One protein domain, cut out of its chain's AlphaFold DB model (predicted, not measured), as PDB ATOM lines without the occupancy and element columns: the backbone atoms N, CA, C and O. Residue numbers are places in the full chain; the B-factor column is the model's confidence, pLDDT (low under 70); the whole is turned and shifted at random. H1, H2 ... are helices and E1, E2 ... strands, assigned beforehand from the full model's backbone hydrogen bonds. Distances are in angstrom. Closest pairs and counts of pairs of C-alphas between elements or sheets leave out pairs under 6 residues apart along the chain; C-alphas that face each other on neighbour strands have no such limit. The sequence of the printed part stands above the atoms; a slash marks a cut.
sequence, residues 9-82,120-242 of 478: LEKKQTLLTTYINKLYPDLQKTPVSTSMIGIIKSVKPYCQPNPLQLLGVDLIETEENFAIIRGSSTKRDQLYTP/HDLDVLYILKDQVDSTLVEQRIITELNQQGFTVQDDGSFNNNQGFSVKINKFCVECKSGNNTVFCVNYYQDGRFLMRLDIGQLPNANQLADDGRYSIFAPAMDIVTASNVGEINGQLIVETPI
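Overview. This is residues 9 to 82 and 120 to 242 of the 478 residues of an uncharacterized protein of Candidatus Roizmanbacteria bacterium CG22_combo_CG10-13_8_21_14_all_33_16 (UniProt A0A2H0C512). A strongly twisted sheet of eight strands curls round H1 and H3, and these two cover one face of it together with H4 and with H5, which crosses H3. The long strands E4, E5 and E6 form one edge region; short E1 is the other edge, beside the hairpin E7 and E8. The printed part has 197 residues with six named helices and eight named strands, in the order E1 H1 H2 H3 E2 H4 E3 H5 E4 E5 E6 H6 E7 E8. The mixed sheet runs E1 E8 E7 E2 E3 E6 E5 E4; the class is mixed, helices and strands. The whole is compact, with a radius of gyration of the C-alphas of 16.3 A and spans of 46 by 36 by 34 A.

Arrangement. Start at E1, residues 12 to 15, antiparallel to E8, residues 235 to 240; N 14 and O 238, 3.0 A apart, are within hydrogen-bond range, as are the N and O pairs that follow. E8 forms a hairpin with E7, residues 226 to 232 (N 230 and O 237, 3.0 A). E7 is antiparallel to E2, residues 67 to 70 (N 69 and O 227, 2.8 A), and E2 to E3, residues 121 to 126 (N 68 and O 125, 2.8 A). E3 is parallel to E6, residues 192 to 201 (N 124 and O 198, 2.8 A). E4, residues 164 to 175, E5, residues 178 to 189, and E6 form a meander, each the antiparallel neighbour of the one before (N 171 and O 182, 2.9 A; N 185 and O 197, 2.8 A). H3, residues 32 to 46, touches H5, residues 134 to 147, at Ile 39 and Ile 141, C-alphas 5.7 A apart, at a steep tilt of 42 degrees, opposite ways. H5 is over E5 at a height over the sheet of 9.8 A. H1, residues 16 to 23, only just touches H4, residues 72 to 79, with 3 pairs of C-alphas within 8 A, the closest Leu 23 and Asp 77, 7.0 A. H2, residues 25 to 29, and H6, residues 205 to 210, are not on the sheet. Every O i to N i+4 pair is within range in H1, H4 and H5, but 9 of 11 in H3, 0 of 1 in H2 and 0 of 2 in H6, where O i to N i+3 gives 1 of 2 and 2 of 3.

Along the chain. Find C-alpha 12 at (179.589, 150.384, 129.228), where E1 begins. H3 is 22.7 A long, H5 20.0 A, E4 34.4 A, E5 35.9 A and E6 28.0 A. E8 ends at C-alpha 240, (174.799, 151.703, 131.557).

Size, cuts and confidence. The C-alphas farthest apart, Leu 9 and Asp 154, are 51.1 A apart. Residues 83 to 119 are not printed; C-alphas 82 and 120 stand 13.5 A apart across the cut. The links H3 to E2, H5 to E4 and H6 to E7 are long. Mean pLDDT of the printed part is 74.0, with 56 residues under 70, among them 50 to 64 and 202 to 225.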
ATOM      1  N   LEU A   9     179.628 141.351 134.718       43.81
ATOM      2  CA  LEU A   9     178.809 142.269 133.921       43.81
ATOM      3  C   LEU A   9     179.704 143.472 133.594       43.81
ATOM      4  O   LEU A   9     179.914 144.348 134.432       43.81
ATOM      5  N   GLU A  10     180.330 143.456 132.417       52.16
ATOM      6  CA  GLU A  10     181.135 144.580 131.932       52.16
ATOM      7  C   GLU A  10     180.238 145.828 131.853       52.16
ATOM      8  O   GLU A  10     179.113 145.759 131.381       52.16
ATOM      9  N   LYS A  11     180.673 146.971 132.388       61.16
ATOM     10  CA  LYS A  11     179.884 148.215 132.376       61.16
ATOM     11  C   LYS A  11     180.276 149.022 131.145       61.16
ATOM     12  O   LYS A  11     181.466 149.210 130.893       61.16
ATOM     13  N   LYS A  12     179.301 149.515 130.375       70.19
ATOM     14  CA  LYS A  12     179.589 150.384 129.228       70.19
ATOM     15  C   LYS A  12     179.562 151.842 129.675       70.19
ATOM     16  O   LYS A  12     178.497 152.367 129.991       70.19
ATOM     17  N   GLN A  13     180.725 152.487 129.664       77.94
ATOM     18  CA  GLN A  13     180.851 153.934 129.832       77.94
ATOM     19  C   GLN A  13     180.748 154.615 128.464       77.94
ATOM     20  O   GLN A  13     181.315 154.154 127.472       77.94
ATOM     21  N   THR A  14     179.984 155.696 128.362       85.06
ATOM     22  CA  THR A  14     179.843 156.474 127.123       85.06
ATOM     23  C   THR A  14     179.641 157.942 127.473       85.06
ATOM     24  O   THR A  14     178.935 158.246 128.425       85.06
ATOM     25  N   LEU A  15     180.241 158.869 126.720       88.12
ATOM     26  CA  LEU A  15     179.966 160.300 126.897       88.12
ATOM     27  C   LEU A  15     178.463 160.562 126.769       88.12
ATOM     28  O   LEU A  15     177.843 160.063 125.829       88.12
ATOM     29  N   LEU A  16     177.888 161.369 127.664       89.69
ATOM     30  CA  LEU A  16     176.452 161.669 127.652       89.69
ATOM     31  C   LEU A  16     176.002 162.245 126.302       89.69
ATOM     32  O   LEU A  16     174.969 161.852 125.772       89.69
ATOM     33  N   THR A  17     176.824 163.090 125.684       87.69
ATOM     34  CA  THR A  17     176.596 163.616 124.330       87.69
ATOM     35  C   THR A  17     176.491 162.505 123.296       87.69
ATOM     36  O   THR A  17     175.566 162.492 122.493       87.69
ATOM     37  N   THR A  18     177.418 161.547 123.326       86.94
ATOM     38  CA  THR A  18     177.418 160.397 122.414       86.94
ATOM     39  C   THR A  18     176.218 159.490 122.675       86.94
ATOM     40  O   THR A  18     175.625 158.982 121.728       86.94
ATOM     41  N   TYR A  19     175.838 159.309 123.941       88.62
ATOM     42  CA  TYR A  19     174.663 158.542 124.343       88.62
ATOM     43  C   TYR A  19     173.370 159.167 123.794       88.62
ATOM     44  O   TYR A  19     172.620 158.493 123.089       88.62
ATOM     45  N   ILE A  20     173.161 160.470 124.019       88.81
ATOM     46  CA  ILE A  20     172.014 161.228 123.491       88.81
ATOM     47  C   ILE A  20     172.009 161.175 121.960       88.81
ATOM     48  O   ILE A  20     171.020 160.770 121.366       88.81
ATOM     49  N   ASN A  21     173.126 161.488 121.307       86.19
ATOM     50  CA  ASN A  21     173.222 161.510 119.845       86.19
ATOM     51  C   ASN A  21     173.034 160.130 119.190       86.19
ATOM     52  O   ASN A  21     172.688 160.057 118.010       86.19
ATOM     53  N   LYS A  22     173.293 159.038 119.920       85.44
ATOM     54  CA  LYS A  22     172.996 157.673 119.469       85.44
ATOM     55  C   LYS A  22     171.496 157.381 119.558       85.44
ATOM     56  O   LYS A  22     170.964 156.731 118.663       85.44
ATOM     57  N   LEU A  23     170.846 157.814 120.638       83.88
ATOM     58  CA  LEU A  23     169.415 157.598 120.860       83.88
ATOM     59  C   LEU A  23     168.539 158.508 119.995       83.88
ATOM     60  O   LEU A  23     167.510 158.044 119.522       83.88
ATOM     61  N   TYR A  24     168.976 159.743 119.741       86.69
ATOM     62  CA  TYR A  24     168.257 160.756 118.962       86.69
ATOM     63  C   TYR A  24     169.157 161.293 117.837       86.69
ATOM     64  O   TYR A  24     169.787 162.350 117.972       86.69
ATOM     65  N   PRO A  25     169.310 160.544 116.729       81.88
ATOM     66  CA  PRO A  25     170.220 160.922 115.651       81.88
ATOM     67  C   PRO A  25     169.862 162.249 114.970       81.88
ATOM     68  O   PRO A  25     170.742 162.937 114.456       81.88
ATOM     69  N   ASP A  26     168.584 162.620 114.973       81.31
ATOM     70  CA  ASP A  26     168.066 163.876 114.434       81.31
ATOM     71  C   ASP A  26     168.545 165.108 115.219       81.31
ATOM     72  O   ASP A  26     168.689 166.186 114.639       81.31
ATOM     73  N   LEU A  27     168.918 164.943 116.493       85.81
ATOM     74  CA  LEU A  27     169.458 166.025 117.317       85.81
ATOM     75  C   LEU A  27     170.940 166.327 117.053       85.81
ATOM     76  O   LEU A  27     171.410 167.390 117.456       85.81
ATOM     77  N   GLN A  28     171.682 165.455 116.354       84.12
ATOM     78  CA  GLN A  28     173.140 165.592 116.161       84.12
ATOM     79  C   GLN A  28     173.570 166.914 115.511       84.12
ATOM     80  O   GLN A  28     174.701 167.357 115.702       84.12
ATOM     81  N   LYS A  29     172.687 167.528 114.717       82.12
ATOM     82  CA  LYS A  29     172.940 168.789 114.001       82.12
ATOM     83  C   LYS A  29     172.277 169.997 114.666       82.12
ATOM     84  O   LYS A  29     172.185 171.055 114.052       82.12
ATOM     85  N   THR A  30     171.797 169.836 115.895       86.19
ATOM     86  CA  THR A  30     171.081 170.866 116.653       86.19
ATOM     87  C   THR A  30     171.861 171.225 117.923       86.19
ATOM     88  O   THR A  30     172.629 170.398 118.420       86.19
ATOM     89  N   PRO A  31     171.658 172.421 118.503       84.75
ATOM     90  CA  PRO A  31     172.248 172.782 119.791       84.75
ATOM     91  C   PRO A  31     171.583 172.071 120.984       84.75
ATOM     92  O   PRO A  31     172.042 172.236 122.112       84.75
ATOM     93  N   VAL A  32     170.522 171.281 120.768       88.88
ATOM     94  CA  VAL A  32     169.686 170.698 121.832       88.88
ATOM     95  C   VAL A  32     170.498 169.813 122.777       88.88
ATOM     96  O   VAL A  32     170.444 170.012 123.987       88.88
ATOM     97  N   SER A  33     171.303 168.878 122.261       88.56
ATOM     98  CA  SER A  33     172.081 167.970 123.119       88.56
ATOM     99  C   SER A  33     173.141 168.712 123.941       88.56
ATOM    100  O   SER A  33     173.335 168.404 125.117       88.56
ATOM    101  N   THR A  34     173.779 169.736 123.367       89.06
ATOM    102  CA  THR A  34     174.703 170.622 124.089       89.06
ATOM    103  C   THR A  34     173.982 171.421 125.172       89.06
ATOM    104  O   THR A  34     174.465 171.457 126.303       89.06
ATOM    105  N   SER A  35     172.816 171.992 124.857       90.62
ATOM    106  CA  SER A  35     171.982 172.733 125.809       90.62
ATOM    107  C   SER A  35     171.580 171.869 127.002       90.62
ATOM    108  O   SER A  35     171.811 172.242 128.151       90.62
ATOM    109  N   MET A  36     171.058 170.668 126.735       92.19
ATOM    110  CA  MET A  36     170.670 169.696 127.761       92.19
ATOM    111  C   MET A  36     171.838 169.352 128.692       92.19
ATOM    112  O   MET A  36     171.673 169.311 129.910       92.19
ATOM    113  N   ILE A  37     173.033 169.136 128.134       92.25
ATOM    114  CA  ILE A  37     174.238 168.847 128.920       92.25
ATOM    115  C   ILE A  37     174.635 170.043 129.784       92.25
ATOM    116  O   ILE A  37     174.993 169.834 130.942       92.25
ATOM    117  N   GLY A  38     174.564 171.266 129.249       92.94
ATOM    118  CA  GLY A  38     174.789 172.492 130.016       92.94
ATOM    119  C   GLY A  38     173.870 172.560 131.232       92.94
ATOM    120  O   GLY A  38     174.341 172.694 132.361       92.94
ATOM    121  N   ILE A  39     172.573 172.306 131.028       94.00
ATOM    122  CA  ILE A  39     171.589 172.283 132.115       94.00
ATOM    123  C   ILE A  39     171.940 171.211 133.155       94.00
ATOM    124  O   ILE A  39     172.046 171.533 134.338       94.00
ATOM    125  N   ILE A  40     172.184 169.961 132.750       92.62
ATOM    126  CA  ILE A  40     172.519 168.868 133.684       92.62
ATOM    127  C   ILE A  40     173.794 169.197 134.482       92.62
ATOM    128  O   ILE A  40     173.840 168.995 135.699       92.62
ATOM    129  N   LYS A  41     174.817 169.761 133.826       92.19
ATOM    130  CA  LYS A  41     176.046 170.222 134.486       92.19
ATOM    131  C   LYS A  41     175.790 171.360 135.471       92.19
ATOM    132  O   LYS A  41     176.388 171.360 136.542       92.19
ATOM    133  N   SER A  42     174.909 172.303 135.140       92.25
ATOM    134  CA  SER A  42     174.588 173.450 136.000       92.25
ATOM    135  C   SER A  42     173.900 173.035 137.309       92.25
ATOM    136  O   SER A  42     174.075 173.697 138.335       92.25
ATOM    137  N   VAL A  43     173.161 171.918 137.290       90.12
ATOM    138  CA  VAL A  43     172.440 171.375 138.451       90.12
ATOM    139  C   VAL A  43     173.339 170.491 139.324       90.12
ATOM    140  O   VAL A  43     173.193 170.500 140.546       90.12
ATOM    141  N   LYS A  44     174.326 169.793 138.740       89.94
ATOM    142  CA  LYS A  44     175.250 168.884 139.452       89.94
ATOM    143  C   LYS A  44     175.788 169.415 140.798       89.94
ATOM    144  O   LYS A  44     175.781 168.645 141.759       89.94
ATOM    145  N   PRO A  45     176.260 170.675 140.935       89.75
ATOM    146  CA  PRO A  45     176.845 171.167 142.188       89.75
ATOM    147  C   PRO A  45     175.898 171.129 143.392       89.75
ATOM    148  O   PRO A  45     176.362 171.178 144.535       89.75
ATOM    149  N   TYR A  46     174.592 171.038 143.148       87.50
ATOM    150  CA  TYR A  46     173.546 170.985 144.164       87.50
ATOM    151  C   TYR A  46     173.130 169.563 144.526       87.50
ATOM    152  O   TYR A  46     172.322 169.387 145.434       87.50
ATOM    153  N   CYS A  47     173.677 168.557 143.847       84.88
ATOM    154  CA  CYS A  47     173.295 167.170 144.034       84.88
ATOM    155  C   CYS A  47     174.172 166.470 145.082       84.88
ATOM    156  O   CYS A  47     175.365 166.759 145.218       84.88
ATOM    157  N   GLN A  48     173.573 165.543 145.822       80.94
ATOM    158  CA  GLN A  48     174.275 164.545 146.623       80.94
ATOM    159  C   GLN A  48     174.905 163.467 145.712       80.94
ATOM    160  O   GLN A  48     174.561 163.392 144.526       80.94
ATOM    161  N   PRO A  49     175.818 162.631 146.246       74.88
ATOM    162  CA  PRO A  49     176.296 161.434 145.557       74.88
ATOM    163  C   PRO A  49     175.157 160.512 145.095       74.88
ATOM    164  O   PRO A  49     174.040 160.580 145.612       74.88
ATOM    165  N   ASN A  50     175.460 159.673 144.101       68.31
ATOM    166  CA  ASN A  50     174.509 158.897 143.304       68.31
ATOM    167  C   ASN A  50     173.303 158.363 144.105       68.31
ATOM    168  O   ASN A  50     173.482 157.573 145.037       68.31
ATOM    169  N   PRO A  51     172.069 158.676 143.674       60.78
ATOM    170  CA  PRO A  51     170.865 158.183 144.325       60.78
ATOM    171  C   PRO A  51     170.777 156.662 144.499       60.78
ATOM    172  O   PRO A  51     170.212 156.207 145.485       60.78
ATOM    173  N   LEU A  52     171.351 155.866 143.591       57.47
ATOM    174  CA  LEU A  52     171.340 154.401 143.674       57.47
ATOM    175  C   LEU A  52     172.345 153.834 144.689       57.47
ATOM    176  O   LEU A  52     172.117 152.740 145.206       57.47
ATOM    177  N   GLN A  53     173.415 154.570 145.027       57.47
ATOM    178  CA  GLN A  53     174.326 154.183 146.118       57.47
ATOM    179  C   GLN A  53     173.595 154.225 147.468       57.47
ATOM    180  O   GLN A  53     173.777 153.342 148.303       57.47
ATOM    181  N   LEU A  54     172.679 155.183 147.647       52.56
ATOM    182  CA  LEU A  54     171.813 155.274 148.828       52.56
ATOM    183  C   LEU A  54     170.755 154.152 148.897       52.56
ATOM    184  O   LEU A  54     170.163 153.943 149.953       52.56
ATOM    185  N   LEU A  55     170.532 153.412 147.801       48.94
ATOM    186  CA  LEU A  55     169.630 152.249 147.738       48.94
ATOM    187  C   LEU A  55     170.346 150.906 147.949       48.94
ATOM    188  O   LEU A  55     169.709 149.861 147.841       48.94
ATOM    189  N   GLY A  56     171.657 150.911 148.212       45.66
ATOM    190  CA  GLY A  56     172.437 149.685 148.394       45.66
ATOM    191  C   GLY A  56     172.616 148.858 147.114       45.66
ATOM    192  O   GLY A  56     172.816 147.648 147.195       45.66
ATOM    193  N   VAL A  57     172.519 149.480 145.932       49.12
ATOM    194  CA  VAL A  57     172.851 148.823 144.659       49.12
ATOM    195  C   VAL A  57     174.359 148.941 144.440       49.12
ATOM    196  O   VAL A  57     174.867 150.054 144.306       49.12
ATOM    197  N   ASP A  58     175.060 147.802 144.370       42.00
ATOM    198  CA  ASP A  58     176.510 147.718 144.115       42.00
ATOM    199  C   ASP A  58     176.873 148.291 142.731       42.00
ATOM    200  O   ASP A  58     176.986 147.606 141.706       42.00
ATOM    201  N   LEU A  59     177.055 149.604 142.681       46.50
ATOM    202  CA  LEU A  59     177.585 150.333 141.539       46.50
ATOM    203  C   LEU A  59     179.068 150.617 141.778       46.50
ATOM    204  O   LEU A  59     179.570 150.415 142.876       46.50
ATOM    205  N   ILE A  60     179.808 151.017 140.735       41.03
ATOM    206  CA  ILE A  60     181.196 151.435 140.975       41.03
ATOM    207  C   ILE A  60     181.116 152.602 141.968       41.03
ATOM    208  O   ILE A  60     180.368 153.555 141.740       41.03
ATOM    209  N   GLU A  61     181.847 152.499 143.072       46.84
ATOM    210  CA  GLU A  61     182.105 153.597 143.999       46.84
ATOM    211  C   GLU A  61     182.983 154.637 143.289       46.84
ATOM    212  O   GLU A  61     184.186 154.727 143.512       46.84
ATOM    213  N   THR A  62     182.413 155.395 142.353       51.91
ATOM    214  CA  THR A  62     182.996 156.674 141.958       51.91
ATOM    215  C   THR A  62     182.243 157.768 142.700       51.91
ATOM    216  O   THR A  62     181.020 157.883 142.589       51.91
ATOM    217  N   GLU A  63     182.972 158.590 143.457       57.75
ATOM    218  CA  GLU A  63     182.445 159.795 144.123       57.75
ATOM    219  C   GLU A  63     181.849 160.812 143.119       57.75
ATOM    220  O   GLU A  63     181.200 161.778 143.511       57.75
ATOM    221  N   GLU A  64     182.052 160.605 141.813       68.25
ATOM    222  CA  GLU A  64     181.679 161.535 140.741       68.25
ATOM    223  C   GLU A  64     180.260 161.332 140.175       68.25
ATOM    224  O   GLU A  64     179.772 162.195 139.434       68.25
ATOM    225  N   ASN A  65     179.590 160.220 140.503       76.81
ATOM    226  CA  ASN A  65     178.210 159.955 140.089       76.81
ATOM    227  C   ASN A  65     177.214 160.752 140.950       76.81
ATOM    228  O   ASN A  65     177.314 160.748 142.174       76.81
ATOM    229  N   PHE A  66     176.220 161.394 140.328       83.25
ATOM    230  CA  PHE A  66     175.304 162.315 141.031       83.25
ATOM    231  C   PHE A  66     173.843 162.258 140.559       83.25
ATOM    232  O   PHE A  66     172.954 162.809 141.208       83.25
ATOM    233  N   ALA A  67     173.581 161.618 139.420       82.44
ATOM    234  CA  ALA A  67     172.246 161.510 138.844       82.44
ATOM    235  C   ALA A  67     172.070 160.166 138.127       82.44
ATOM    236  O   ALA A  67     173.032 159.422 137.927       82.44
ATOM    237  N   ILE A  68     170.840 159.866 137.721       77.62
ATOM    238  CA  ILE A  68     170.497 158.701 136.906       77.62
ATOM    239  C   ILE A  68     169.669 159.105 135.690       77.62
ATOM    240  O   ILE A  68     168.823 159.991 135.786       77.62
ATOM    241  N   ILE A  69     169.893 158.430 134.563       79.06
ATOM    242  CA  ILE A  69     168.981 158.415 133.415       79.06
ATOM    243  C   ILE A  69     168.029 157.241 133.584       79.06
ATOM    244  O   ILE A  69     168.468 156.125 133.872       79.06
ATOM    245  N   ARG A  70     166.733 157.482 133.399       73.56
ATOM    246  CA  ARG A  70     165.694 156.499 133.708       73.56
ATOM    247  C   ARG A  70     164.997 155.915 132.471       73.56
ATOM    248  O   ARG A  70     164.837 156.574 131.449       73.56
ATOM    249  N   GLY A  71     164.541 154.664 132.606       66.19
ATOM    250  CA  GLY A  71     163.405 154.091 131.883       66.19
ATOM    251  C   GLY A  71     163.604 153.887 130.381       66.19
ATOM    252  O   GLY A  71     164.325 152.981 129.959       66.19
ATOM    253  N   SER A  72     162.922 154.701 129.571       66.00
ATOM    254  CA  SER A  72     162.772 154.520 128.120       66.00
ATOM    255  C   SER A  72     164.106 154.625 127.369       66.00
ATOM    256  O   SER A  72     164.412 153.781 126.525       66.00
ATOM    257  N   SER A  73     164.940 155.607 127.721       78.38
ATOM    258  CA  SER A  73     166.251 155.840 127.106       78.38
ATOM    259  C   SER A  73     167.227 154.694 127.378       78.38
ATOM    260  O   SER A  73     167.857 154.174 126.452       78.38
ATOM    261  N   THR A  74     167.304 154.234 128.631       73.44
ATOM    262  CA  THR A  74     168.153 153.096 129.012       73.44
ATOM    263  C   THR A  74     167.684 151.807 128.341       73.44
ATOM    264  O   THR A  74     168.514 151.080 127.790       73.44
ATOM    265  N   LYS A  75     166.365 151.559 128.277       72.62
ATOM    266  CA  LYS A  75     165.805 150.438 127.506       72.62
ATOM    267  C   LYS A  75     166.181 150.524 126.036       72.62
ATOM    268  O   LYS A  75     166.688 149.546 125.511       72.62
ATOM    269  N   ARG A  76     166.017 151.671 125.371       76.06
ATOM    270  CA  ARG A  76     166.408 151.838 123.957       76.06
ATOM    271  C   ARG A  76     167.889 151.557 123.719       76.06
ATOM    272  O   ARG A  76     168.233 150.939 122.712       76.06
ATOM    273  N   ASP A  77     168.765 151.960 124.637       77.81
ATOM    274  CA  ASP A  77     170.201 151.684 124.517       77.81
ATOM    275  C   ASP A  77     170.533 150.186 124.668       77.81
ATOM    276  O   ASP A  77     171.386 149.675 123.936       77.81
ATOM    277  N   GLN A  78     169.842 149.473 125.567       71.31
ATOM    278  CA  GLN A  78     170.084 148.053 125.878       71.31
ATOM    279  C   GLN A  78     169.334 147.068 124.954       71.31
ATOM    280  O   GLN A  78     169.869 146.022 124.561       71.31
ATOM    281  N   LEU A  79     168.088 147.400 124.618       67.81
ATOM    282  CA  LEU A  79     167.088 146.569 123.944       67.81
ATOM    283  C   LEU A  79     166.848 146.960 122.480       67.81
ATOM    284  O   LEU A  79     166.125 146.245 121.789       67.81
ATOM    285  N   TYR A  80     167.499 148.026 121.996       71.69
ATOM    286  CA  TYR A  80     167.225 148.704 120.718       71.69
ATOM    287  C   TYR A  80     165.886 149.436 120.707       71.69
ATOM    288  O   TYR A  80     165.140 149.363 121.662       71.69
ATOM    289  N   THR A  81     165.571 150.206 119.668       74.94
ATOM    290  CA  THR A  81     164.261 150.875 119.584       74.94
ATOM    291  C   THR A  81     163.266 150.002 118.812       74.94
ATOM    292  O   THR A  81     163.628 149.538 117.727       74.94
ATOM    293  N   PRO A  82     162.032 149.775 119.308       72.88
ATOM    294  CA  PRO A  82     161.021 149.029 118.574       72.88
ATOM    295  C   PRO A  82     160.686 149.714 117.247       72.88
ATOM    296  O   PRO A  82     160.628 150.943 117.158       72.88
ATOM    297  N   HIS A 120     160.788 161.008 122.306       77.56
ATOM    298  CA  HIS A 120     161.852 162.021 122.323       77.56
ATOM    299  C   HIS A 120     161.921 162.683 123.708       77.56
ATOM    300  O   HIS A 120     161.723 163.891 123.871       77.56
ATOM    301  N   ASP A 121     162.188 161.850 124.710       81.81
ATOM    302  CA  ASP A 121     162.201 162.182 126.128       81.81
ATOM    303  C   ASP A 121     163.481 161.679 126.819       81.81
ATOM    304  O   ASP A 121     163.941 160.557 126.600       81.81
ATOM    305  N   LEU A 122     164.094 162.511 127.663       83.62
ATOM    306  CA  LEU A 122     165.204 162.104 128.522       83.62
ATOM    307  C   LEU A 122     164.907 162.489 129.967       83.62
ATOM    308  O   LEU A 122     164.882 163.671 130.300       83.62
ATOM    309  N   ASP A 123     164.776 161.476 130.816       80.75
ATOM    310  CA  ASP A 123     164.524 161.642 132.243       80.75
ATOM    311  C   ASP A 123     165.835 161.575 133.026       80.75
ATOM    312  O   ASP A 123     166.492 160.531 133.044       80.75
ATOM    313  N   VAL A 124     166.198 162.665 133.702       83.56
ATOM    314  CA  VAL A 124     167.383 162.769 134.561       83.56
ATOM    315  C   VAL A 124     166.959 163.062 135.997       83.56
ATOM    316  O   VAL A 124     166.384 164.111 136.295       83.56
ATOM    317  N   LEU A 125     167.272 162.141 136.908       80.06
ATOM    318  CA  LEU A 125     166.880 162.227 138.315       80.06
ATOM    319  C   LEU A 125     168.091 162.345 139.240       80.06
ATOM    320  O   LEU A 125     169.104 161.685 139.025       80.06
ATOM    321  N   TYR A 126     167.976 163.159 140.288       80.25
ATOM    322  CA  TYR A 126     169.051 163.448 141.248       80.25
ATOM    323  C   TYR A 126     168.508 163.596 142.674       80.25
ATOM    324  O   TYR A 126     167.309 163.742 142.874       80.25
ATOM    325  N   ILE A 127     169.381 163.600 143.680       78.44
ATOM    326  CA  ILE A 127     169.026 163.961 145.062       78.44
ATOM    327  C   ILE A 127     169.707 165.281 145.399       78.44
ATOM    328  O   ILE A 127     170.885 165.445 145.100       78.44
ATOM    329  N   LEU A 128     168.982 166.224 146.001       80.81
ATOM    330  CA  LEU A 128     169.519 167.529 146.393       80.81
ATOM    331  C   LEU A 128     170.297 167.467 147.710       80.81
ATOM    332  O   LEU A 128     169.950 166.715 148.617       80.81
ATOM    333  N   LYS A 129     171.344 168.290 147.823       85.06
ATOM    334  CA  LYS A 129     172.041 168.565 149.086       85.06
ATOM    335  C   LYS A 129     171.082 169.199 150.089       85.06
ATOM    336  O   LYS A 129     170.179 169.944 149.706       85.06
ATOM    337  N   ASP A 130     171.330 168.945 151.371       74.88
ATOM    338  CA  ASP A 130     170.568 169.565 152.452       74.88
ATOM    339  C   ASP A 130     170.554 171.094 152.274       74.88
ATOM    340  O   ASP A 130     171.582 171.693 151.960       74.88
ATOM    341  N   GLN A 131     169.388 171.716 152.482       75.88
ATOM    342  CA  GLN A 131     169.134 173.164 152.335       75.88
ATOM    343  C   GLN A 131     169.048 173.710 150.897       75.88
ATOM    344  O   GLN A 131     168.814 174.908 150.734       75.88
ATOM    345  N   VAL A 132     169.183 172.878 149.860       81.31
ATOM    346  CA  VAL A 132     168.849 173.294 148.489       81.31
ATOM    347  C   VAL A 132     167.375 173.010 148.207       81.31
ATOM    348  O   VAL A 132     166.920 171.882 148.374       81.31
ATOM    349  N   ASP A 133     166.637 174.026 147.754       81.69
ATOM    350  CA  ASP A 133     165.257 173.875 147.293       81.69
ATOM    351  C   ASP A 133     165.154 173.809 145.759       81.69
ATOM    352  O   ASP A 133     166.115 174.048 145.018       81.69
ATOM    353  N   SER A 134     163.961 173.480 145.260       79.88
ATOM    354  CA  SER A 134     163.712 173.397 143.821       79.88
ATOM    355  C   SER A 134     163.725 174.760 143.121       79.88
ATOM    356  O   SER A 134     163.992 174.818 141.923       79.88
ATOM    357  N   THR A 135     163.507 175.865 143.837       85.38
ATOM    358  CA  THR A 135     163.578 177.224 143.278       85.38
ATOM    359  C   THR A 135     164.997 177.553 142.826       85.38
ATOM    360  O   THR A 135     165.190 178.142 141.762       85.38
ATOM    361  N   LEU A 136     166.008 177.134 143.591       87.62
ATOM    362  CA  LEU A 136     167.401 177.313 143.193       87.62
ATOM    363  C   LEU A 136     167.730 176.516 141.925       87.62
ATOM    364  O   LEU A 136     168.426 177.025 141.049       87.62
ATOM    365  N   VAL A 137     167.201 175.297 141.793       86.94
ATOM    366  CA  VAL A 137     167.357 174.494 140.569       86.94
ATOM    367  C   VAL A 137     166.733 175.213 139.371       86.94
ATOM    368  O   VAL A 137     167.397 175.378 138.349       86.94
ATOM    369  N   GLU A 138     165.501 175.705 139.510       90.00
ATOM    370  CA  GLU A 138     164.790 176.463 138.473       90.00
ATOM    371  C   GLU A 138     165.601 177.674 137.993       90.00
ATOM    372  O   GLU A 138     165.836 177.848 136.797       90.00
ATOM    373  N   GLN A 139     166.117 178.471 138.933       90.75
ATOM    374  CA  GLN A 139     166.955 179.632 138.627       90.75
ATOM    375  C   GLN A 139     168.226 179.253 137.864       90.75
ATOM    376  O   GLN A 139     168.692 180.026 137.025       90.75
ATOM    377  N   ARG A 140     168.801 178.075 138.128       91.44
ATOM    378  CA  ARG A 140     169.997 177.596 137.423       91.44
ATOM    379  C   ARG A 140     169.695 177.132 136.014       91.44
ATOM    380  O   ARG A 140     170.446 177.512 135.122       91.44
ATOM    381  N   ILE A 141     168.576 176.444 135.803       92.50
ATOM    382  CA  ILE A 141     168.089 176.116 134.457       92.50
ATOM    383  C   ILE A 141     167.916 177.408 133.642       92.50
ATOM    384  O   ILE A 141     168.449 177.521 132.542       92.50
ATOM    385  N   ILE A 142     167.248 178.419 134.210       92.88
ATOM    386  CA  ILE A 142     167.030 179.718 133.553       92.88
ATOM    387  C   ILE A 142     168.357 180.442 133.280       92.88
ATOM    388  O   ILE A 142     168.570 180.972 132.191       92.88
ATOM    389  N   THR A 143     169.267 180.465 134.257       93.50
ATOM    390  CA  THR A 143     170.584 181.107 134.109       93.50
ATOM    391  C   THR A 143     171.390 180.461 132.988       93.50
ATOM    392  O   THR A 143     171.988 181.170 132.183       93.50
ATOM    393  N   GLU A 144     171.394 179.133 132.928       95.06
ATOM    394  CA  GLU A 144     172.083 178.366 131.898       95.06
ATOM    395  C   GLU A 144     171.489 178.639 130.506       95.06
ATOM    396  O   GLU A 144     172.230 178.940 129.575       95.06
ATOM    397  N   LEU A 145     170.157 178.652 130.365       93.31
ATOM    398  CA  LEU A 145     169.500 179.026 129.104       93.31
ATOM    399  C   LEU A 145     169.879 180.449 128.658       93.31
ATOM    400  O   LEU A 145     170.208 180.666 127.490       93.31
ATOM    401  N   ASN A 146     169.919 181.409 129.585       92.75
ATOM    402  CA  ASN A 146     170.348 182.777 129.284       92.75
ATOM    403  C   ASN A 146     171.818 182.838 128.830       92.75
ATOM    404  O   ASN A 146     172.148 183.569 127.896       92.75
ATOM    405  N   GLN A 147     172.711 182.055 129.449       93.19
ATOM    406  CA  GLN A 147     174.120 181.957 129.036       93.19
ATOM    407  C   GLN A 147     174.278 181.362 127.633       93.19
ATOM    408  O   GLN A 147     175.215 181.711 126.915       93.19
ATOM    409  N   GLN A 148     173.338 180.516 127.218       90.88
ATOM    410  CA  GLN A 148     173.272 179.951 125.874       90.88
ATOM    411  C   GLN A 148     172.604 180.883 124.846       90.88
ATOM    412  O   GLN A 148     172.444 180.512 123.683       90.88
ATOM    413  N   GLY A 149     172.241 182.108 125.242       90.19
ATOM    414  CA  GLY A 149     171.673 183.122 124.352       90.19
ATOM    415  C   GLY A 149     170.166 183.003 124.136       90.19
ATOM    416  O   GLY A 149     169.645 183.620 123.205       90.19
ATOM    417  N   PHE A 150     169.463 182.231 124.968       92.25
ATOM    418  CA  PHE A 150     168.007 182.286 125.017       92.25
ATOM    419  C   PHE A 150     167.538 183.506 125.815       92.25
ATOM    420  O   PHE A 150     168.174 183.928 126.778       92.25
ATOM    421  N   THR A 151     166.404 184.070 125.414       90.00
ATOM    422  CA  THR A 151     165.782 185.235 126.047       90.00
ATOM    423  C   THR A 151     164.310 184.962 126.299       90.00
ATOM    424  O   THR A 151     163.602 184.477 125.412       90.00
ATOM    425  N   VAL A 152     163.858 185.255 127.517       90.19
ATOM    426  CA  VAL A 152     162.458 185.078 127.907       90.19
ATOM    427  C   VAL A 152     161.544 185.998 127.093       90.19
ATOM    428  O   VAL A 152     161.895 187.144 126.816       90.19
ATOM    429  N   GLN A 153     160.389 185.476 126.704       85.38
ATOM    430  CA  GLN A 153     159.315 186.170 126.004       85.38
ATOM    431  C   GLN A 153     158.115 186.378 126.938       85.38
ATOM    432  O   GLN A 153     158.032 185.780 128.013       85.38
ATOM    433  N   ASP A 154     157.152 187.190 126.502       80.81
ATOM    434  CA  ASP A 154     155.950 187.510 127.285       80.81
ATOM    435  C   ASP A 154     155.053 186.290 127.561       80.81
ATOM    436  O   ASP A 154     154.338 186.256 128.561       80.81
ATOM    437  N   ASP A 155     155.104 185.268 126.704       74.75
ATOM    438  CA  ASP A 155     154.373 184.005 126.870       74.75
ATOM    439  C   ASP A 155     155.084 183.004 127.810       74.75
ATOM    440  O   ASP A 155     154.619 181.878 127.993       74.75
ATOM    441  N   GLY A 156     156.212 183.407 128.409       81.19
ATOM    442  CA  GLY A 156     157.034 182.576 129.287       81.19
ATOM    443  C   GLY A 156     157.951 181.589 128.556       81.19
ATOM    444  O   GLY A 156     158.655 180.821 129.217       81.19
ATOM    445  N   SER A 157     157.973 181.594 127.218       87.06
ATOM    446  CA  SER A 157     158.942 180.831 126.425       87.06
ATOM    447  C   SER A 157     160.307 181.526 126.376       87.06
ATOM    448  O   SER A 157     160.443 182.718 126.638       87.06
ATOM    449  N   PHE A 158     161.348 180.769 126.052       91.62
ATOM    450  CA  PHE A 158     162.726 181.229 125.921       91.62
ATOM    451  C   PHE A 158     163.161 181.070 124.467       91.62
ATOM    452  O   PHE A 158     163.286 179.942 124.003       91.62
ATOM    453  N   ASN A 159     163.443 182.162 123.760       90.56
ATOM    454  CA  ASN A 159     163.787 182.135 122.334       90.56
ATOM    455  C   ASN A 159     165.226 182.573 122.085       90.56
ATOM    456  O   ASN A 159     165.737 183.462 122.769       90.56
ATOM    457  N   ASN A 160     165.867 181.986 121.076       86.25
ATOM    458  CA  ASN A 160     167.164 182.442 120.584       86.25
ATOM    459  C   ASN A 160     167.083 182.955 119.134       86.25
ATOM    460  O   ASN A 160     166.119 182.717 118.406       86.25
ATOM    461  N   ASN A 161     168.145 183.627 118.683       78.31
ATOM    462  CA  ASN A 161     168.224 184.228 117.342       78.31
ATOM    463  C   ASN A 161     168.301 183.204 116.190       78.31
ATOM    464  O   ASN A 161     168.413 183.594 115.031       78.31
ATOM    465  N   GLN A 162     168.297 181.905 116.495       80.56
ATOM    466  CA  GLN A 162     168.417 180.810 115.531       80.56
ATOM    467  C   GLN A 162     167.082 180.077 115.303       80.56
ATOM    468  O   GLN A 162     167.078 179.028 114.664       80.56
ATOM    469  N   GLY A 163     165.965 180.608 115.817       82.69
ATOM    470  CA  GLY A 163     164.635 180.007 115.658       82.69
ATOM    471  C   GLY A 163     164.343 178.858 116.630       82.69
ATOM    472  O   GLY A 163     163.339 178.161 116.473       82.69
ATOM    473  N   PHE A 164     165.195 178.651 117.643       89.38
ATOM    474  CA  PHE A 164     164.908 177.712 118.724       89.38
ATOM    475  C   PHE A 164     164.108 178.397 119.822       89.38
ATOM    476  O   PHE A 164     164.406 179.530 120.211       89.38
ATOM    477  N   SER A 165     163.138 177.661 120.352       90.56
ATOM    478  CA  SER A 165     162.369 178.050 121.526       90.56
ATOM    479  C   SER A 165     162.406 176.944 122.575       90.56
ATOM    480  O   SER A 165     162.479 175.754 122.257       90.56
ATOM    481  N   VAL A 166     162.396 177.344 123.840       92.06
ATOM    482  CA  VAL A 166     162.391 176.460 124.999       92.06
ATOM    483  C   VAL A 166     161.235 176.851 125.906       92.06
ATOM    484  O   VAL A 166     161.081 178.018 126.257       92.06
ATOM    485  N   LYS A 167     160.429 175.876 126.320       91.00
ATOM    486  CA  LYS A 167     159.361 176.063 127.308       91.00
ATOM    487  C   LYS A 167     159.671 175.227 128.539       91.00
ATOM    488  O   LYS A 167     159.908 174.026 128.420       91.00
ATOM    489  N   ILE A 168     159.657 175.854 129.713       88.25
ATOM    490  CA  ILE A 168     159.858 175.169 130.992       88.25
ATOM    491  C   ILE A 168     158.495 174.993 131.654       88.25
ATOM    492  O   ILE A 168     157.847 175.973 132.010       88.25
ATOM    493  N   ASN A 169     158.074 173.745 131.845       80.81
ATOM    494  CA  ASN A 169     156.905 173.421 132.656       80.81
ATOM    495  C   ASN A 169     157.372 172.860 134.003       80.81
ATOM    496  O   ASN A 169     158.248 171.994 134.053       80.81
ATOM    497  N   LYS A 170     156.788 173.343 135.099       79.12
ATOM    498  CA  LYS A 170     157.101 172.899 136.460       79.12
ATOM    499  C   LYS A 170     155.966 172.037 136.992       79.12
ATOM    500  O   LYS A 170     154.831 172.500 137.076       79.12
ATOM    501  N   PHE A 171     156.287 170.815 137.399       70.19
ATOM    502  CA  PHE A 171     155.336 169.888 138.001       70.19
ATOM    503  C   PHE A 171     155.730 169.589 139.441       70.19
ATOM    504  O   PHE A 171     156.888 169.296 139.745       70.19
ATOM    505  N   CYS A 172     154.747 169.668 140.331       63.06
ATOM    506  CA  CYS A 172     154.895 169.259 141.715       63.06
ATOM    507  C   CYS A 172     154.370 167.834 141.863       63.06
ATOM    508  O   CYS A 172     153.204 167.557 141.592       63.06
ATOM    509  N   VAL A 173     155.250 166.946 142.299       57.16
ATOM    510  CA  VAL A 173     154.978 165.547 142.574       57.16
ATOM    511  C   VAL A 173     154.781 165.379 144.066       57.16
ATOM    512  O   VAL A 173     155.745 165.359 144.828       57.16
ATOM    513  N   GLU A 174     153.522 165.279 144.484       52.81
ATOM    514  CA  GLU A 174     153.191 164.944 145.868       52.81
ATOM    515  C   GLU A 174     153.650 163.505 146.162       52.81
ATOM    516  O   GLU A 174     153.249 162.545 145.488       52.81
ATOM    517  N   CYS A 175     154.524 163.362 147.157       50.16
ATOM    518  CA  CYS A 175     155.012 162.091 147.684       50.16
ATOM    519  C   CYS A 175     154.759 162.033 149.197       50.16
ATOM    520  O   CYS A 175     154.603 163.062 149.858       50.16
ATOM    521  N   LYS A 176     154.784 160.834 149.792       47.81
ATOM    522  CA  LYS A 176     154.525 160.656 151.238       47.81
ATOM    523  C   LYS A 176     155.480 161.432 152.167       47.81
ATOM    524  O   LYS A 176     155.183 161.590 153.345       47.81
ATOM    525  N   SER A 177     156.627 161.888 151.662       48.06
ATOM    526  CA  SER A 177     157.680 162.605 152.409       48.06
ATOM    527  C   SER A 177     157.727 164.100 152.095       48.06
ATOM    528  O   SER A 177     158.568 164.806 152.647       48.06
ATOM    529  N   GLY A 178     156.846 164.584 151.216       56.12
ATOM    530  CA  GLY A 178     156.831 165.962 150.751       56.12
ATOM    531  C   GLY A 178     156.711 166.071 149.235       56.12
ATOM    532  O   GLY A 178     156.461 165.100 148.523       56.12
ATOM    533  N   ASN A 179     156.886 167.294 148.752       60.50
ATOM    534  CA  ASN A 179     156.705 167.649 147.355       60.50
ATOM    535  C   ASN A 179     158.038 167.583 146.610       60.50
ATOM    536  O   ASN A 179     158.931 168.387 146.868       60.50
ATOM    537  N   ASN A 180     158.155 166.664 145.652       68.25
ATOM    538  CA  ASN A 180     159.268 166.646 144.710       68.25
ATOM    539  C   ASN A 180     158.923 167.517 143.506       68.25
ATOM    540  O   ASN A 180     157.802 167.500 143.018       68.25
ATOM    541  N   THR A 181     159.874 168.297 143.007       73.31
ATOM    542  CA  THR A 181     159.649 169.118 141.809       73.31
ATOM    543  C   THR A 181     160.321 168.475 140.604       73.31
ATOM    544  O   THR A 181     161.472 168.041 140.693       73.31
ATOM    545  N   VAL A 182     159.613 168.445 139.477       77.38
ATOM    546  CA  VAL A 182     160.140 168.056 138.166       77.38
ATOM    547  C   VAL A 182     160.040 169.254 137.227       77.38
ATOM    548  O   VAL A 182     158.986 169.885 137.119       77.38
ATOM    549  N   PHE A 183     161.143 169.564 136.557       84.00
ATOM    550  CA  PHE A 183     161.221 170.581 135.517       84.00
ATOM    551  C   PHE A 183     161.266 169.899 134.157       84.00
ATOM    552  O   PHE A 183     162.199 169.152 133.872       84.00
ATOM    553  N   CYS A 184     160.272 170.177 133.324       85.12
ATOM    554  CA  CYS A 184     160.170 169.664 131.967       85.12
ATOM    555  C   CYS A 184     160.606 170.760 131.001       85.12
ATOM    556  O   CYS A 184     159.884 171.738 130.794       85.12
ATOM    557  N   VAL A 185     161.798 170.606 130.438       90.31
ATOM    558  CA  VAL A 185     162.400 171.544 129.492       90.31
ATOM    559  C   VAL A 185     162.124 171.037 128.079       90.31
ATOM    560  O   VAL A 185     162.756 170.091 127.610       90.31
ATOM    561  N   ASN A 186     161.151 171.652 127.412       89.94
ATOM    562  CA  ASN A 186     160.715 171.282 126.068       89.94
ATOM    563  C   ASN A 186     161.413 172.152 125.025       89.94
ATOM    564  O   ASN A 186     161.303 173.375 125.078       89.94
ATOM    565  N   TYR A 187     162.101 171.519 124.078       91.31
ATOM    566  CA  TYR A 187     162.802 172.175 122.980       91.31
ATOM    567  C   TYR A 187     161.970 172.133 121.705       91.31
ATOM    568  O   TYR A 187     161.500 171.067 121.294       91.31
ATOM    569  N   TYR A 188     161.882 173.275 121.032       88.50
ATOM    570  CA  TYR A 188     161.239 173.413 119.736       88.50
ATOM    571  C   TYR A 188     162.140 174.185 118.769       88.50
ATOM    572  O   TYR A 188     162.968 175.003 119.173       88.50
ATOM    573  N   GLN A 189     161.942 173.957 117.476       87.44
ATOM    574  CA  GLN A 189     162.534 174.743 116.398       87.44
ATOM    575  C   GLN A 189     161.443 175.090 115.392       87.44
ATOM    576  O   GLN A 189     160.749 174.194 114.911       87.44
ATOM    577  N   ASP A 190     161.261 176.380 115.112       81.88
ATOM    578  CA  ASP A 190     160.208 176.875 114.214       81.88
ATOM    579  C   ASP A 190     158.806 176.336 114.587       81.88
ATOM    580  O   ASP A 190     158.034 175.890 113.738       81.88
ATOM    581  N   GLY A 191     158.509 176.291 115.893       74.69
ATOM    582  CA  GLY A 191     157.254 175.762 116.450       74.69
ATOM    583  C   GLY A 191     157.145 174.231 116.481       74.69
ATOM    584  O   GLY A 191     156.153 173.697 116.969       74.69
ATOM    585  N   ARG A 192     158.152 173.496 115.995       78.44
ATOM    586  CA  ARG A 192     158.147 172.026 115.963       78.44
ATOM    587  C   ARG A 192     158.876 171.449 117.161       78.44
ATOM    588  O   ARG A 192     160.043 171.764 117.373       78.44
ATOM    589  N   PHE A 193     158.222 170.543 117.882       84.56
ATOM    590  CA  PHE A 193     158.836 169.829 118.994       84.56
ATOM    591  C   PHE A 193     160.038 168.976 118.536       84.56
ATOM    592  O   PHE A 193     159.957 168.225 117.550       84.56
ATOM    593  N   LEU A 194     161.146 169.096 119.271       86.44
ATOM    594  CA  LEU A 194     162.386 168.353 119.053       86.44
ATOM    595  C   LEU A 194     162.639 167.317 120.148       86.44
ATOM    596  O   LEU A 194     162.876 166.155 119.835       86.44
ATOM    597  N   MET A 195     162.627 167.741 121.412       88.31
ATOM    598  CA  MET A 195     163.051 166.913 122.542       88.31
ATOM    599  C   MET A 195     162.524 167.480 123.860       88.31
ATOM    600  O   MET A 195     162.455 168.699 124.027       88.31
ATOM    601  N   ARG A 196     162.228 166.605 124.819       88.00
ATOM    602  CA  ARG A 196     161.901 166.964 126.203       88.00
ATOM    603  C   ARG A 196     162.989 166.444 127.139       88.00
ATOM    604  O   ARG A 196     163.373 165.279 127.069       88.00
ATOM    605  N   LEU A 197     163.490 167.316 128.009       88.88
ATOM    606  CA  LEU A 197     164.383 166.963 129.110       88.88
ATOM    607  C   LEU A 197     163.632 167.126 130.428       88.88
ATOM    608  O   LEU A 197     163.300 168.251 130.804       88.88
ATOM    609  N   ASP A 198     163.432 166.027 131.142       84.44
ATOM    610  CA  ASP A 198     162.865 166.040 132.484       84.44
ATOM    611  C   ASP A 198     163.989 165.998 133.517       84.44
ATOM    612  O   ASP A 198     164.801 165.075 133.543       84.44
ATOM    613  N   ILE A 199     164.047 167.017 134.372       83.94
ATOM    614  CA  ILE A 199     165.031 167.156 135.450       83.94
ATOM    615  C   ILE A 199     164.272 167.201 136.769       83.94
ATOM    616  O   ILE A 199     163.582 168.177 137.065       83.94
ATOM    617  N   GLY A 200     164.394 166.148 137.575       78.31
ATOM    618  CA  GLY A 200     163.592 166.001 138.789       78.31
ATOM    619  C   GLY A 200     164.343 165.435 139.985       78.31
ATOM    620  O   GLY A 200     165.299 164.673 139.845       78.31
ATOM    621  N   GLN A 201     163.873 165.787 141.179       73.56
ATOM    622  CA  GLN A 201     164.354 165.172 142.412       73.56
ATOM    623  C   GLN A 201     163.840 163.726 142.522       73.56
ATOM    624  O   GLN A 201     162.650 163.463 142.332       73.56
ATOM    625  N   LEU A 202     164.731 162.783 142.838       65.56
ATOM    626  CA  LEU A 202     164.373 161.401 143.125       65.56
ATOM    627  C   LEU A 202     163.673 161.333 144.496       65.56
ATOM    628  O   LEU A 202     164.215 161.864 145.471       65.56
ATOM    629  N   PRO A 203     162.510 160.667 144.611       52.62
ATOM    630  CA  PRO A 203     161.919 160.372 145.913       52.62
ATOM    631  C   PRO A 203     162.837 159.453 146.742       52.62
ATOM    632  O   PRO A 203     163.689 158.750 146.199       52.62
ATOM    633  N   ASN A 204     162.670 159.450 148.067       49.31
ATOM    634  CA  ASN A 204     163.519 158.682 148.989       49.31
ATOM    635  C   ASN A 204     163.415 157.153 148.739       49.31
ATOM    636  O   ASN A 204     162.413 156.657 148.230       49.31
ATOM    637  N   ALA A 205     164.432 156.388 149.141       39.50
ATOM    638  CA  ALA A 205     164.621 154.952 148.917       39.50
ATOM    639  C   ALA A 205     163.396 154.069 149.188       39.50
ATOM    640  O   ALA A 205     162.944 153.329 148.314       39.50
ATOM    641  N   ASN A 206     162.812 154.193 150.382       35.72
ATOM    642  CA  ASN A 206     161.624 153.427 150.776       35.72
ATOM    643  C   ASN A 206     160.379 153.811 149.949       35.72
ATOM    644  O   ASN A 206     159.427 153.046 149.868       35.72
ATOM    645  N   GLN A 207     160.402 154.965 149.276       43.38
ATOM    646  CA  GLN A 207     159.315 155.480 148.443       43.38
ATOM    647  C   GLN A 207     159.463 155.101 146.970       43.38
ATOM    648  O   GLN A 207     158.471 155.068 146.258       43.38
ATOM    649  N   LEU A 208     160.651 154.733 146.491       39.81
ATOM    650  CA  LEU A 208     160.791 154.126 145.161       39.81
ATOM    651  C   LEU A 208     160.057 152.779 145.066       39.81
ATOM    652  O   LEU A 208     159.548 152.433 144.001       39.81
ATOM    653  N   ALA A 209     159.948 152.050 146.180       35.09
ATOM    654  CA  ALA A 209     159.160 150.823 146.267       35.09
ATOM    655  C   ALA A 209     157.645 151.079 146.429       35.09
ATOM    656  O   ALA A 209     156.855 150.317 145.853       35.09
ATOM    657  N   ASP A 210     157.276 152.148 147.155       34.47
ATOM    658  CA  ASP A 210     155.908 152.474 147.604       34.47
ATOM    659  C   ASP A 210     155.190 153.560 146.772       34.47
ATOM    660  O   ASP A 210     154.067 153.354 146.333       34.47
ATOM    661  N   ASP A 211     155.814 154.707 146.507       34.53
ATOM    662  CA  ASP A 211     155.285 155.802 145.667       34.53
ATOM    663  C   ASP A 211     155.674 155.617 144.195       34.53
ATOM    664  O   ASP A 211     155.042 156.128 143.271       34.53
ATOM    665  N   GLY A 212     156.717 154.829 143.968       35.03
ATOM    666  CA  GLY A 212     157.279 154.589 142.665       35.03
ATOM    667  C   GLY A 212     156.358 153.863 141.699       35.03
ATOM    668  O   GLY A 212     156.368 154.145 140.519       35.03
ATOM    669  N   ARG A 213     155.486 152.978 142.162       40.44
ATOM    670  CA  ARG A 213     154.472 152.367 141.288       40.44
ATOM    671  C   ARG A 213     153.178 153.196 141.204       40.44
ATOM    672  O   ARG A 213     152.341 152.891 140.360       40.44
ATOM    673  N   TYR A 214     153.022 154.240 142.033       35.19
ATOM    674  CA  TYR A 214     151.703 154.780 142.405       35.19
ATOM    675  C   TYR A 214     151.606 156.307 142.605       35.19
ATOM    676  O   TYR A 214     150.578 156.778 143.084       35.19
ATOM    677  N   SER A 215     152.611 157.123 142.264       32.72
ATOM    678  CA  SER A 215     152.425 158.581 142.314       32.72
ATOM    679  C   SER A 215     151.623 159.072 141.100       32.72
ATOM    680  O   SER A 215     152.074 158.992 139.951       32.72
ATOM    681  N   ILE A 216     150.456 159.667 141.377       31.33
ATOM    682  CA  ILE A 216     149.617 160.444 140.444       31.33
ATOM    683  C   ILE A 216     150.341 161.656 139.827       31.33
ATOM    684  O   ILE A 216     149.733 162.381 139.053       31.33
ATOM    685  N   PHE A 217     151.618 161.895 140.132       28.88
ATOM    686  CA  PHE A 217     152.381 163.019 139.593       28.88
ATOM    687  C   PHE A 217     153.769 162.628 139.060       28.88
ATOM    688  O   PHE A 217     154.438 163.458 138.454       28.88
ATOM    689  N   ALA A 218     154.220 161.382 139.239       27.12
ATOM    690  CA  ALA A 218     155.534 160.966 138.752       27.12
ATOM    691  C   ALA A 218     155.476 160.493 137.281       27.12
ATOM    692  O   ALA A 218     154.540 159.770 136.914       27.12
ATOM    693  N   PRO A 219     156.478 160.831 136.441       30.45
ATOM    694  CA  PRO A 219     156.650 160.226 135.122       30.45
ATOM    695  C   PRO A 219     156.847 158.705 135.227       30.45
ATOM    696  O   PRO A 219     157.261 158.173 136.263       30.45
ATOM    697  N   ALA A 220     156.512 157.998 134.148       35.56
ATOM    698  CA  ALA A 220     156.273 156.555 134.072       35.56
ATOM    699  C   ALA A 220     157.377 155.686 134.693       35.56
ATOM    700  O   ALA A 220     158.464 155.536 134.139       35.56
ATOM    701  N   MET A 221     157.071 155.111 135.852       35.16
ATOM    702  CA  MET A 221     157.686 153.991 136.575       35.16
ATOM    703  C   MET A 221     158.561 152.896 135.938       35.16
ATOM    704  O   MET A 221     158.398 151.764 136.373       35.16
ATOM    705  N   ASP A 222     159.378 153.083 134.898       40.66
ATOM    706  CA  ASP A 222     160.190 151.986 134.332       40.66
ATOM    707  C   ASP A 222     161.420 151.679 135.214       40.66
ATOM    708  O   ASP A 222     162.568 151.859 134.818       40.66
ATOM    709  N   ILE A 223     161.162 151.239 136.451       34.53
ATOM    710  CA  ILE A 223     162.139 151.027 137.541       34.53
ATOM    711  C   ILE A 223     163.215 149.994 137.197       34.53
ATOM    712  O   ILE A 223     164.286 149.999 137.792       34.53
ATOM    713  N   VAL A 224     162.963 149.103 136.242       44.78
ATOM    714  CA  VAL A 224     163.849 147.955 136.005       44.78
ATOM    715  C   VAL A 224     165.150 148.362 135.292       44.78
ATOM    716  O   VAL A 224     166.129 147.622 135.322       44.78
ATOM    717  N   THR A 225     165.209 149.552 134.682       56.47
ATOM    718  CA  THR A 225     166.380 150.006 133.914       56.47
ATOM    719  C   THR A 225     166.732 151.460 134.211       56.47
ATOM    720  O   THR A 225     165.977 152.376 133.872       56.47
ATOM    721  N   ALA A 226     167.913 151.673 134.785       70.12
ATOM    722  CA  ALA A 226     168.514 152.985 134.983       70.12
ATOM    723  C   ALA A 226     169.996 152.949 134.586       70.12
ATOM    724  O   ALA A 226     170.666 151.926 134.749       70.12
ATOM    725  N   SER A 227     170.498 154.071 134.078       76.44
ATOM    726  CA  SER A 227     171.925 154.302 133.838       76.44
ATOM    727  C   SER A 227     172.424 155.400 134.773       76.44
ATOM    728  O   SER A 227     171.700 156.358 135.035       76.44
ATOM    729  N   ASN A 228     173.658 155.306 135.259       80.88
ATOM    730  CA  ASN A 228     174.236 156.362 136.090       80.88
ATOM    731  C   ASN A 228     174.737 157.508 135.229       80.88
ATOM    732  O   ASN A 228     175.244 157.281 134.132       80.88
ATOM    733  N   VAL A 229     174.652 158.721 135.762       85.56
ATOM    734  CA  VAL A 229     175.313 159.901 135.217       85.56
ATOM    735  C   VAL A 229     176.375 160.363 136.206       85.56
ATOM    736  O   VAL A 229     176.083 160.675 137.366       85.56
ATOM    737  N   GLY A 230     177.603 160.421 135.712       86.25
ATOM    738  CA  GLY A 230     178.760 160.936 136.428       86.25
ATOM    739  C   GLY A 230     179.537 161.925 135.584       86.25
ATOM    740  O   GLY A 230     179.126 162.296 134.484       86.25
ATOM    741  N   GLU A 231     180.676 162.361 136.096       85.94
ATOM    742  CA  GLU A 231     181.607 163.206 135.359       85.94
ATOM    743  C   GLU A 231     183.005 162.635 135.486       85.94
ATOM    744  O   GLU A 231     183.438 162.432 136.602       85.94
ATOM    745  N   ILE A 232     183.711 162.439 134.375       81.31
ATOM    746  CA  ILE A 232     185.128 162.069 134.374       81.31
ATOM    747  C   ILE A 232     185.871 163.127 133.562       81.31
ATOM    748  O   ILE A 232     185.477 163.436 132.437       81.31
ATOM    749  N   ASN A 233     186.944 163.699 134.119       82.06
ATOM    750  CA  ASN A 233     187.771 164.718 133.452       82.06
ATOM    751  C   ASN A 233     186.963 165.919 132.905       82.06
ATOM    752  O   ASN A 233     187.226 166.413 131.806       82.06
ATOM    753  N   GLY A 234     185.944 166.377 133.641       82.06
ATOM    754  CA  GLY A 234     185.091 167.503 133.228       82.06
ATOM    755  C   GLY A 234     184.046 167.165 132.152       82.06
ATOM    756  O   GLY A 234     183.393 168.058 131.598       82.06
ATOM    757  N   GLN A 235     183.890 165.887 131.794       86.31
ATOM    758  CA  GLN A 235     182.924 165.420 130.802       86.31
ATOM    759  C   GLN A 235     181.874 164.527 131.453       86.31
ATOM    760  O   GLN A 235     182.213 163.586 132.165       86.31
ATOM    761  N   LEU A 236     180.593 164.800 131.180       89.50
ATOM    762  CA  LEU A 236     179.520 163.941 131.669       89.50
ATOM    763  C   LEU A 236     179.553 162.596 130.943       89.50
ATOM    764  O   LEU A 236     179.573 162.543 129.708       89.50
ATOM    765  N   ILE A 237     179.512 161.522 131.720       88.25
ATOM    766  CA  ILE A 237     179.462 160.149 131.237       88.25
ATOM    767  C   ILE A 237     178.181 159.471 131.707       88.25
ATOM    768  O   ILE A 237     177.663 159.757 132.784       88.25
ATOM    769  N   VAL A 238     177.692 158.558 130.879       86.88
ATOM    770  CA  VAL A 238     176.627 157.621 131.209       86.88
ATOM    771  C   VAL A 238     177.251 156.253 131.407       86.88
ATOM    772  O   VAL A 238     177.958 155.753 130.527       86.88
ATOM    773  N   GLU A 239     176.971 155.646 132.553       79.06
ATOM    774  CA  GLU A 239     177.312 154.259 132.829       79.06
ATOM    775  C   GLU A 239     176.045 153.419 132.762       79.06
ATOM    776  O   GLU A 239     175.193 153.468 133.654       79.06
ATOM    777  N   THR A 240     175.915 152.636 131.696       70.56
ATOM    778  CA  THR A 240     174.799 151.703 131.557       70.56
ATOM    779  C   THR A 240     175.232 150.347 132.117       70.56
ATOM    780  O   THR A 240     176.185 149.751 131.594       70.56
ATOM    781  N   PRO A 241     174.570 149.826 133.166       59.94
ATOM    782  CA  PRO A 241     174.800 148.454 133.592       59.94
ATOM    783  C   PRO A 241     174.385 147.508 132.458       59.94
ATOM    784  O   PRO A 241     173.319 147.672 131.866       59.94
ATOM    785  N   ILE A 242     175.219 146.524 132.119       55.25
ATOM    786  CA  ILE A 242     174.787 145.433 131.241       55.25
ATOM    787  C   ILE A 242     173.978 144.489 132.123       55.25
ATOM    788  O   ILE A 242     174.545 143.628 132.777       55.25
TER     789      ILE A 242